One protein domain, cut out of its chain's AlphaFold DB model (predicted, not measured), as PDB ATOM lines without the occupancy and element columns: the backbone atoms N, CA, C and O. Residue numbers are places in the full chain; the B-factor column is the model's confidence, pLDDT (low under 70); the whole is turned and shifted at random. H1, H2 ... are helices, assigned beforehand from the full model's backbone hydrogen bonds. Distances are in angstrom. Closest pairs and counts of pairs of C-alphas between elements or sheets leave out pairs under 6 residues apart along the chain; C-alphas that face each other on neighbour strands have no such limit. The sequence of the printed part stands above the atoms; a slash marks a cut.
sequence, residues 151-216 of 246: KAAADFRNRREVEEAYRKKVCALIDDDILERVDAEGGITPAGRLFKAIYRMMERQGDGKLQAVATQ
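AT A GLANCE: This is residues 151 to 216 of the 246 residues of an uncharacterized protein of Fonsecaea erecta (UniProt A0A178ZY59). Two long helices, H1 and H3, run the same way and make a long rod, while short H2 packs on residues 193 to 201 of H3. Residues 151 to 166 and 205 to 216 stick out at opposite ends of this small body. The printed part has 66 residues with three named helices, in the order H1, H2, H3 along the chain, which hold 57 of these residues, and no named strand; its class is all helix. It is only just loose, close to extended, with a radius of gyration of the C-alphas of 16.1 A and spans of 58 by 26 by 14 A.

IN THESE COORDINATES: H1, residues 151 to 171, begins at C-alpha 151 (183.247, 178.275, 187.269) and is 30.2 A long. H2 is residues 176 to 185. H3, residues 190 to 215, is 37.7 A long and ends at C-alpha 215 (138.909, 184.692, 150.053).

HOW THE PARTS SIT: H1 is close to H3 but not clearly touching; their closest C-alphas, of Cys 171 and Leu 194, are 7.4 A apart. Their shallow tilt is 28 degrees, the same way. H2 and H3 touch, closest at the C-alphas of Leu 179 and Ala 197, 6.0 A apart, with a steep tilt of 50 degrees, opposite ways. In H1, H2 and H3 every O i to N i+4 pair is within hydrogen-bond range.

THE WHOLE: The printed part has no cut, and both links are tight. Residues 207 to 216 are under pLDDT 70.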
ATOM      1  N   LYS A 151     184.230 177.219 187.569       84.06
ATOM      2  CA  LYS A 151     183.247 178.275 187.269       84.06
ATOM      3  C   LYS A 151     182.878 178.307 185.780       84.06
ATOM      4  O   LYS A 151     181.704 178.270 185.440       84.06
ATOM      5  N   ALA A 152     183.879 178.242 184.900       85.38
ATOM      6  CA  ALA A 152     183.672 178.193 183.452       85.38
ATOM      7  C   ALA A 152     182.895 176.944 182.990       85.38
ATOM      8  O   ALA A 152     182.055 177.033 182.095       85.38
ATOM      9  N   ALA A 153     183.131 175.781 183.609       76.44
ATOM     10  CA  ALA A 153     182.394 174.561 183.286       76.44
ATOM     11  C   ALA A 153     180.934 174.621 183.763       76.44
ATOM     12  O   ALA A 153     180.048 174.118 183.071       76.44
ATOM     13  N   ALA A 154     180.674 175.235 184.922       78.25
ATOM     14  CA  ALA A 154     179.321 175.473 185.416       78.25
ATOM     15  C   ALA A 154     178.563 176.470 184.520       78.25
ATOM     16  O   ALA A 154     177.447 176.178 184.091       78.25
ATOM     17  N   ASP A 155     179.202 177.583 184.150       85.00
ATOM     18  CA  ASP A 155     178.623 178.604 183.268       85.00
ATOM     19  C   ASP A 155     178.275 178.033 181.886       85.00
ATOM     20  O   ASP A 155     177.200 178.302 181.348       85.00
ATOM     21  N   PHE A 156     179.141 177.184 181.321       83.75
ATOM     22  CA  PHE A 156     178.877 176.525 180.042       83.75
ATOM     23  C   PHE A 156     177.658 175.594 180.093       83.75
ATOM     24  O   PHE A 156     176.846 175.594 179.167       83.75
ATOM     25  N   ARG A 157     177.496 174.811 181.170       83.00
ATOM     26  CA  ARG A 157     176.318 173.941 181.342       83.00
ATOM     27  C   ARG A 157     175.043 174.758 181.476       83.00
ATOM     28  O   ARG A 157     174.101 174.499 180.738       83.00
ATOM     29  N   ASN A 158     175.056 175.785 182.324       88.50
ATOM     30  CA  ASN A 158     173.915 176.681 182.497       88.50
ATOM     31  C   ASN A 158     173.526 177.339 181.169       88.50
ATOM     32  O   ASN A 158     172.356 177.351 180.790       88.50
ATOM     33  N   ARG A 159     174.509 177.836 180.408       87.06
ATOM     34  CA  ARG A 159     174.275 178.397 179.073       87.06
ATOM     35  C   ARG A 159     173.639 177.373 178.136       87.06
ATOM     36  O   ARG A 159     172.677 177.696 177.445       87.06
ATOM     37  N   ARG A 160     174.151 176.143 178.123       89.62
ATOM     38  CA  ARG A 160     173.620 175.065 177.285       89.62
ATOM     39  C   ARG A 160     172.182 174.703 177.655       89.62
ATOM     40  O   ARG A 160     171.362 174.545 176.759       89.62
ATOM     41  N   GLU A 161     171.865 174.616 178.942       91.62
ATOM     42  CA  GLU A 161     170.503 174.349 179.422       91.62
ATOM     43  C   GLU A 161     169.529 175.445 178.983       91.62
ATOM     44  O   GLU A 161     168.434 175.153 178.498       91.62
ATOM     45  N   VAL A 162     169.946 176.709 179.084       90.56
ATOM     46  CA  VAL A 162     169.162 177.849 178.598       90.56
ATOM     47  C   VAL A 162     168.943 177.746 177.087       90.56
ATOM     48  O   VAL A 162     167.806 177.849 176.628       90.56
ATOM     49  N   GLU A 163     169.994 177.492 176.306       91.06
ATOM     50  CA  GLU A 163     169.892 177.321 174.852       91.06
ATOM     51  C   GLU A 163     168.967 176.155 174.467       91.06
ATOM     52  O   GLU A 163     168.119 176.310 173.588       91.06
ATOM     53  N   GLU A 164     169.074 175.003 175.132       91.50
ATOM     54  CA  GLU A 164     168.205 173.844 174.899       91.50
ATOM     55  C   GLU A 164     166.743 174.146 175.263       91.50
ATOM     56  O   GLU A 164     165.834 173.802 174.500       91.50
ATOM     57  N   ALA A 165     166.500 174.867 176.362       92.44
ATOM     58  CA  ALA A 165     165.165 175.323 176.736       92.44
ATOM     59  C   ALA A 165     164.569 176.271 175.684       92.44
ATOM     60  O   ALA A 165     163.396 176.138 175.330       92.44
ATOM     61  N   TYR A 166     165.364 177.200 175.145       92.81
ATOM     62  CA  TYR A 166     164.929 178.073 174.053       92.81
ATOM     63  C   TYR A 166     164.644 177.292 172.773       92.81
ATOM     64  O   TYR A 166     163.585 177.488 172.180       92.81
ATOM     65  N   ARG A 167     165.519 176.363 172.371       91.75
ATOM     66  CA  ARG A 167     165.272 175.505 171.200       91.75
ATOM     67  C   ARG A 167     163.966 174.738 171.346       91.75
ATOM     68  O   ARG A 167     163.164 174.743 170.422       91.75
ATOM     69  N   LYS A 168     163.707 174.158 172.521       94.00
ATOM     70  CA  LYS A 168     162.460 173.439 172.800       94.00
ATOM     71  C   LYS A 168     161.230 174.344 172.692       94.00
ATOM     72  O   LYS A 168     160.236 173.933 172.103       94.00
ATOM     73  N   LYS A 169     161.302 175.571 173.221       94.75
ATOM     74  CA  LYS A 169     160.223 176.566 173.087       94.75
ATOM     75  C   LYS A 169     159.952 176.912 171.626       94.75
ATOM     76  O   LYS A 169     158.798 176.982 171.239       94.75
ATOM     77  N   VAL A 170     161.001 177.111 170.828       92.31
ATOM     78  CA  VAL A 170     160.856 177.440 169.405       92.31
ATOM     79  C   VAL A 170     160.295 176.257 168.620       92.31
ATOM     80  O   VAL A 170     159.359 176.451 167.858       92.31
ATOM     81  N   CYS A 171     160.793 175.035 168.838       92.31
ATOM     82  CA  CYS A 171     160.243 173.846 168.183       92.31
ATOM     83  C   CYS A 171     158.752 173.661 168.488       92.31
ATOM     84  O   CYS A 171     158.006 173.313 167.589       92.31
ATOM     85  N   ALA A 172     158.305 173.953 169.714       93.31
ATOM     86  CA  ALA A 172     156.891 173.859 170.086       93.31
ATOM     87  C   ALA A 172     155.975 174.874 169.371       93.31
ATOM     88  O   ALA A 172     154.758 174.733 169.435       93.31
ATOM     89  N   LEU A 173     156.537 175.909 168.737       92.81
ATOM     90  CA  LEU A 173     155.789 176.885 167.937       92.81
ATOM     91  C   LEU A 173     155.733 176.518 166.450       92.81
ATOM     92  O   LEU A 173     154.968 177.133 165.713       92.81
ATOM     93  N   ILE A 174     156.565 175.577 166.005       93.62
ATOM     94  CA  ILE A 174     156.654 175.153 164.609       93.62
ATOM     95  C   ILE A 174     155.748 173.941 164.417       93.62
ATOM     96  O   ILE A 174     155.754 173.033 165.240       93.62
ATOM     97  N   ASP A 175     155.009 173.910 163.308       93.94
ATOM     98  CA  ASP A 175     154.183 172.756 162.958       93.94
ATOM     99  C   ASP A 175     155.029 171.472 162.838       93.94
ATOM    100  O   ASP A 175     156.081 171.461 162.186       93.94
ATOM    101  N   ASP A 176     154.530 170.370 163.406       93.56
ATOM    102  CA  ASP A 176     155.233 169.080 163.429       93.56
ATOM    103  C   ASP A 176     155.593 168.582 162.018       93.56
ATOM    104  O   ASP A 176     156.689 168.071 161.795       93.56
ATOM    105  N   ASP A 177     154.735 168.820 161.020       94.50
ATOM    106  CA  ASP A 177     154.984 168.406 159.634       94.50
ATOM    107  C   ASP A 177     156.147 169.178 158.977       94.50
ATOM    108  O   ASP A 177     156.805 168.685 158.054       94.50
ATOM    109  N   ILE A 178     156.425 170.408 159.421       93.75
ATOM    110  CA  ILE A 178     157.607 171.166 158.998       93.75
ATOM    111  C   ILE A 178     158.855 170.556 159.629       93.75
ATOM    112  O   ILE A 178     159.840 170.361 158.914       93.75
ATOM    113  N   LEU A 179     158.806 170.240 160.926       94.06
ATOM    114  CA  LEU A 179     159.920 169.615 161.638       94.06
ATOM    115  C   LEU A 179     160.278 168.261 161.016       94.06
ATOM    116  O   LEU A 179     161.433 168.054 160.648       94.06
ATOM    117  N   GLU A 180     159.286 167.401 160.777       94.81
ATOM    118  CA  GLU A 180     159.480 166.087 160.155       94.81
ATOM    119  C   GLU A 180     160.115 166.183 158.765       94.81
ATOM    120  O   GLU A 180     161.057 165.452 158.458       94.81
ATOM    121  N   ARG A 181     159.657 167.116 157.917       92.94
ATOM    122  CA  ARG A 181     160.253 167.314 156.584       92.94
ATOM    123  C   ARG A 181     161.706 167.769 156.661       92.94
ATOM    124  O   ARG A 181     162.526 167.318 155.867       92.94
ATOM    125  N   VAL A 182     162.028 168.674 157.584       93.75
ATOM    126  CA  VAL A 182     163.403 169.164 157.752       93.75
ATOM    127  C   VAL A 182     164.312 168.073 158.322       93.75
ATOM    128  O   VAL A 182     165.466 167.964 157.906       93.75
ATOM    129  N   ASP A 183     163.801 167.239 159.226       91.69
ATOM    130  CA  ASP A 183     164.535 166.090 159.753       91.69
ATOM    131  C   ASP A 183     164.757 165.006 158.695       91.69
ATOM    132  O   ASP A 183     165.850 164.440 158.628       91.69
ATOM    133  N   ALA A 184     163.772 164.769 157.825       92.31
ATOM    134  CA  ALA A 184     163.872 163.816 156.722       92.31
ATOM    135  C   ALA A 184     164.883 164.240 155.643       92.31
ATOM    136  O   ALA A 184     165.531 163.384 155.044       92.31
ATOM    137  N   GLU A 185     165.047 165.544 155.392       91.50
ATOM    138  CA  GLU A 185     166.048 166.049 154.440       91.50
ATOM    139  C   GLU A 185     167.488 165.768 154.903       91.50
ATOM    140  O   GLU A 185     168.365 165.521 154.074       91.50
ATOM    141  N   GLY A 186     167.733 165.766 156.217       88.38
ATOM    142  CA  GLY A 186     169.046 165.475 156.788       88.38
ATOM    143  C   GLY A 186     170.166 166.395 156.274       88.38
ATOM    144  O   GLY A 186     169.936 167.504 155.799       88.38
ATOM    145  N   GLY A 187     171.421 165.961 156.430       88.06
ATOM    146  CA  GLY A 187     172.594 166.620 155.826       88.06
ATOM    147  C   GLY A 187     172.996 167.986 156.402       88.06
ATOM    148  O   GLY A 187     173.999 168.550 155.975       88.06
ATOM    149  N   ILE A 188     172.257 168.511 157.382       90.94
ATOM    150  CA  ILE A 188     172.536 169.791 158.046       90.94
ATOM    151  C   ILE A 188     172.634 169.631 159.567       90.94
ATOM    152  O   ILE A 188     172.082 168.706 160.173       90.94
ATOM    153  N   THR A 189     173.351 170.559 160.204       93.69
ATOM    154  CA  THR A 189     173.509 170.572 161.662       93.69
ATOM    155  C   THR A 189     172.148 170.727 162.361       93.69
ATOM    156  O   THR A 189     171.227 171.315 161.790       93.69
ATOM    157  N   PRO A 190     171.984 170.249 163.611       91.06
ATOM    158  CA  PRO A 190     170.736 170.433 164.360       91.06
ATOM    159  C   PRO A 190     170.297 171.902 164.478       91.06
ATOM    160  O   PRO A 190     169.111 172.203 164.400       91.06
ATOM    161  N   ALA A 191     171.250 172.831 164.612       89.88
ATOM    162  CA  ALA A 191     170.957 174.263 164.609       89.88
ATOM    163  C   ALA A 191     170.445 174.734 163.238       89.88
ATOM    164  O   ALA A 191     169.445 175.444 163.167       89.88
ATOM    165  N   GLY A 192     171.080 174.287 162.147       93.56
ATOM    166  CA  GLY A 192     170.627 174.575 160.785       93.56
ATOM    167  C   GLY A 192     169.211 174.066 160.509       93.56
ATOM    168  O   GLY A 192     168.433 174.763 159.860       93.56
ATOM    169  N   ARG A 193     168.845 172.895 161.053       93.88
ATOM    170  CA  ARG A 193     167.476 172.361 160.963       93.88
ATOM    171  C   ARG A 193     166.464 173.290 161.610       93.88
ATOM    172  O   ARG A 193     165.469 173.628 160.979       93.88
ATOM    173  N   LEU A 194     166.750 173.762 162.822       93.31
ATOM    174  CA  LEU A 194     165.867 174.695 163.514       93.31
ATOM    175  C   LEU A 194     165.650 175.977 162.698       93.31
ATOM    176  O   LEU A 194     164.510 176.373 162.484       93.31
ATOM    177  N   PHE A 195     166.717 176.588 162.173       94.06
ATOM    178  CA  PHE A 195     166.589 177.789 161.339       94.06
ATOM    179  C   PHE A 195     165.780 177.543 160.065       94.06
ATOM    180  O   PHE A 195     164.913 178.343 159.717       94.06
ATOM    181  N   LYS A 196     166.019 176.416 159.391       95.31
ATOM    182  CA  LYS A 196     165.270 176.031 158.192       95.31
ATOM    183  C   LYS A 196     163.788 175.797 158.491       95.31
ATOM    184  O   LYS A 196     162.938 176.193 157.698       95.31
ATOM    185  N   ALA A 197     163.481 175.188 159.632       94.62
ATOM    186  CA  ALA A 197     162.115 174.954 160.078       94.62
ATOM    187  C   ALA A 197     161.385 176.270 160.399       94.62
ATOM    188  O   ALA A 197     160.266 176.471 159.933       94.62
ATOM    189  N   ILE A 198     162.046 177.204 161.098       94.25
ATOM    190  CA  ILE A 198     161.512 178.555 161.346       94.25
ATOM    191  C   ILE A 198     161.214 179.259 160.019       94.25
ATOM    192  O   ILE A 198     160.123 179.793 159.839       94.25
ATOM    193  N   TYR A 199     162.161 179.230 159.077       94.19
ATOM    194  CA  TYR A 199     161.997 179.865 157.771       94.19
ATOM    195  C   TYR A 199     160.780 179.310 157.016       94.19
ATOM    196  O   TYR A 199     159.919 180.076 156.594       94.19
ATOM    197  N   ARG A 200     160.636 177.980 156.950       93.56
ATOM    198  CA  ARG A 200     159.486 177.329 156.300       93.56
ATOM    199  C   ARG A 200     158.149 177.627 156.974       93.56
ATOM    200  O   ARG A 200     157.131 177.744 156.297       93.56
ATOM    201  N   MET A 201     158.133 177.748 158.299       93.69
ATOM    202  CA  MET A 201     156.934 178.150 159.039       93.69
ATOM    203  C   MET A 201     156.530 179.584 158.682       93.69
ATOM    204  O   MET A 201     155.352 179.852 158.451       93.69
ATOM    205  N   MET A 202     157.499 180.499 158.590       91.50
ATOM    206  CA  MET A 202     157.241 181.882 158.189       91.50
ATOM    207  C   MET A 202     156.727 181.985 156.748       91.50
ATOM    208  O   MET A 202     155.788 182.740 156.505       91.50
ATOM    209  N   GLU A 203     157.282 181.207 155.812       90.25
ATOM    210  CA  GLU A 203     156.787 181.132 154.426       90.25
ATOM    211  C   GLU A 203     155.315 180.704 154.387       90.25
ATOM    212  O   GLU A 203     154.471 181.403 153.826       90.25
ATOM    213  N   ARG A 204     154.975 179.618 155.092       86.25
ATOM    214  CA  ARG A 204     153.598 179.114 155.184       86.25
ATOM    215  C   ARG A 204     152.626 180.147 155.758       86.25
ATOM    216  O   ARG A 204     151.503 180.273 155.272       86.25
ATOM    217  N   GLN A 205     153.032 180.875 156.797       83.81
ATOM    218  CA  GLN A 205     152.202 181.929 157.386       83.81
ATOM    219  C   GLN A 205     152.013 183.115 156.430       83.81
ATOM    220  O   GLN A 205     150.930 183.704 156.396       83.81
ATOM    221  N   GLY A 206     153.035 183.448 155.637       76.69
ATOM    222  CA  GLY A 206     152.944 184.445 154.571       76.69
ATOM    223  C   GLY A 206     151.912 184.061 153.511       76.69
ATOM    224  O   GLY A 206     151.027 184.859 153.191       76.69
ATOM    225  N   ASP A 207     151.958 182.813 153.049       69.12
ATOM    226  CA  ASP A 207     151.044 182.291 152.030       69.12
ATOM    227  C   ASP A 207     149.598 182.197 152.537       69.12
ATOM    228  O   ASP A 207     148.664 182.619 151.851       69.12
ATOM    229  N   GLY A 208     149.393 181.722 153.770       61.38
ATOM    230  CA  GLY A 208     148.062 181.636 154.382       61.38
ATOM    231  C   GLY A 208     147.404 183.005 154.582       61.38
ATOM    232  O   GLY A 208     146.196 183.152 154.396       61.38
ATOM    233  N   LYS A 209     148.195 184.038 154.898       60.50
ATOM    234  CA  LYS A 209     147.690 185.407 155.070       60.50
ATOM    235  C   LYS A 209     147.297 186.047 153.737       60.50
ATOM    236  O   LYS A 209     146.270 186.718 153.672       60.50
ATOM    237  N   LEU A 210     148.062 185.809 152.673       57.50
ATOM    238  CA  LEU A 210     147.712 186.262 151.321       57.50
ATOM    239  C   LEU A 210     146.460 185.546 150.790       57.50
ATOM    240  O   LEU A 210     145.589 186.172 150.186       57.50
ATOM    241  N   GLN A 211     146.330 184.249 151.068       54.12
ATOM    242  CA  GLN A 211     145.200 183.445 150.608       54.12
ATOM    243  C   GLN A 211     143.894 183.773 151.360       54.12
ATOM    244  O   GLN A 211     142.826 183.807 150.745       54.12
ATOM    245  N   ALA A 212     143.971 184.104 152.654       56.06
ATOM    246  CA  ALA A 212     142.828 184.562 153.448       56.06
ATOM    247  C   ALA A 212     142.276 185.919 152.968       56.06
ATOM    248  O   ALA A 212     141.065 186.101 152.895       56.06
ATOM    249  N   VAL A 213     143.141 186.859 152.569       58.06
ATOM    250  CA  VAL A 213     142.702 188.161 152.030       58.06
ATOM    251  C   VAL A 213     141.997 188.002 150.678       58.06
ATOM    252  O   VAL A 213     141.000 188.672 150.421       58.06
ATOM    253  N   ALA A 214     142.446 187.071 149.832       56.59
ATOM    254  CA  ALA A 214     141.798 186.796 148.548       56.59
ATOM    255  C   ALA A 214     140.419 186.114 148.679       56.59
ATOM    256  O   ALA A 214     139.622 186.159 147.744       56.59
ATOM    257  N   THR A 215     140.132 185.483 149.821       59.38
ATOM    258  CA  THR A 215     138.909 184.692 150.053       59.38
ATOM    259  C   THR A 215     137.897 185.362 150.988       59.38
ATOM    260  O   THR A 215     136.781 184.868 151.115       59.38
ATOM    261  N   GLN A 216     138.244 186.493 151.614       59.09
ATOM    262  CA  GLN A 216     137.381 187.192 152.576       59.09
ATOM    263  C   GLN A 216     136.309 188.098 151.961       59.09
ATOM    264  O   GLN A 216     135.372 188.470 152.665       59.09
TER     265      GLN A 216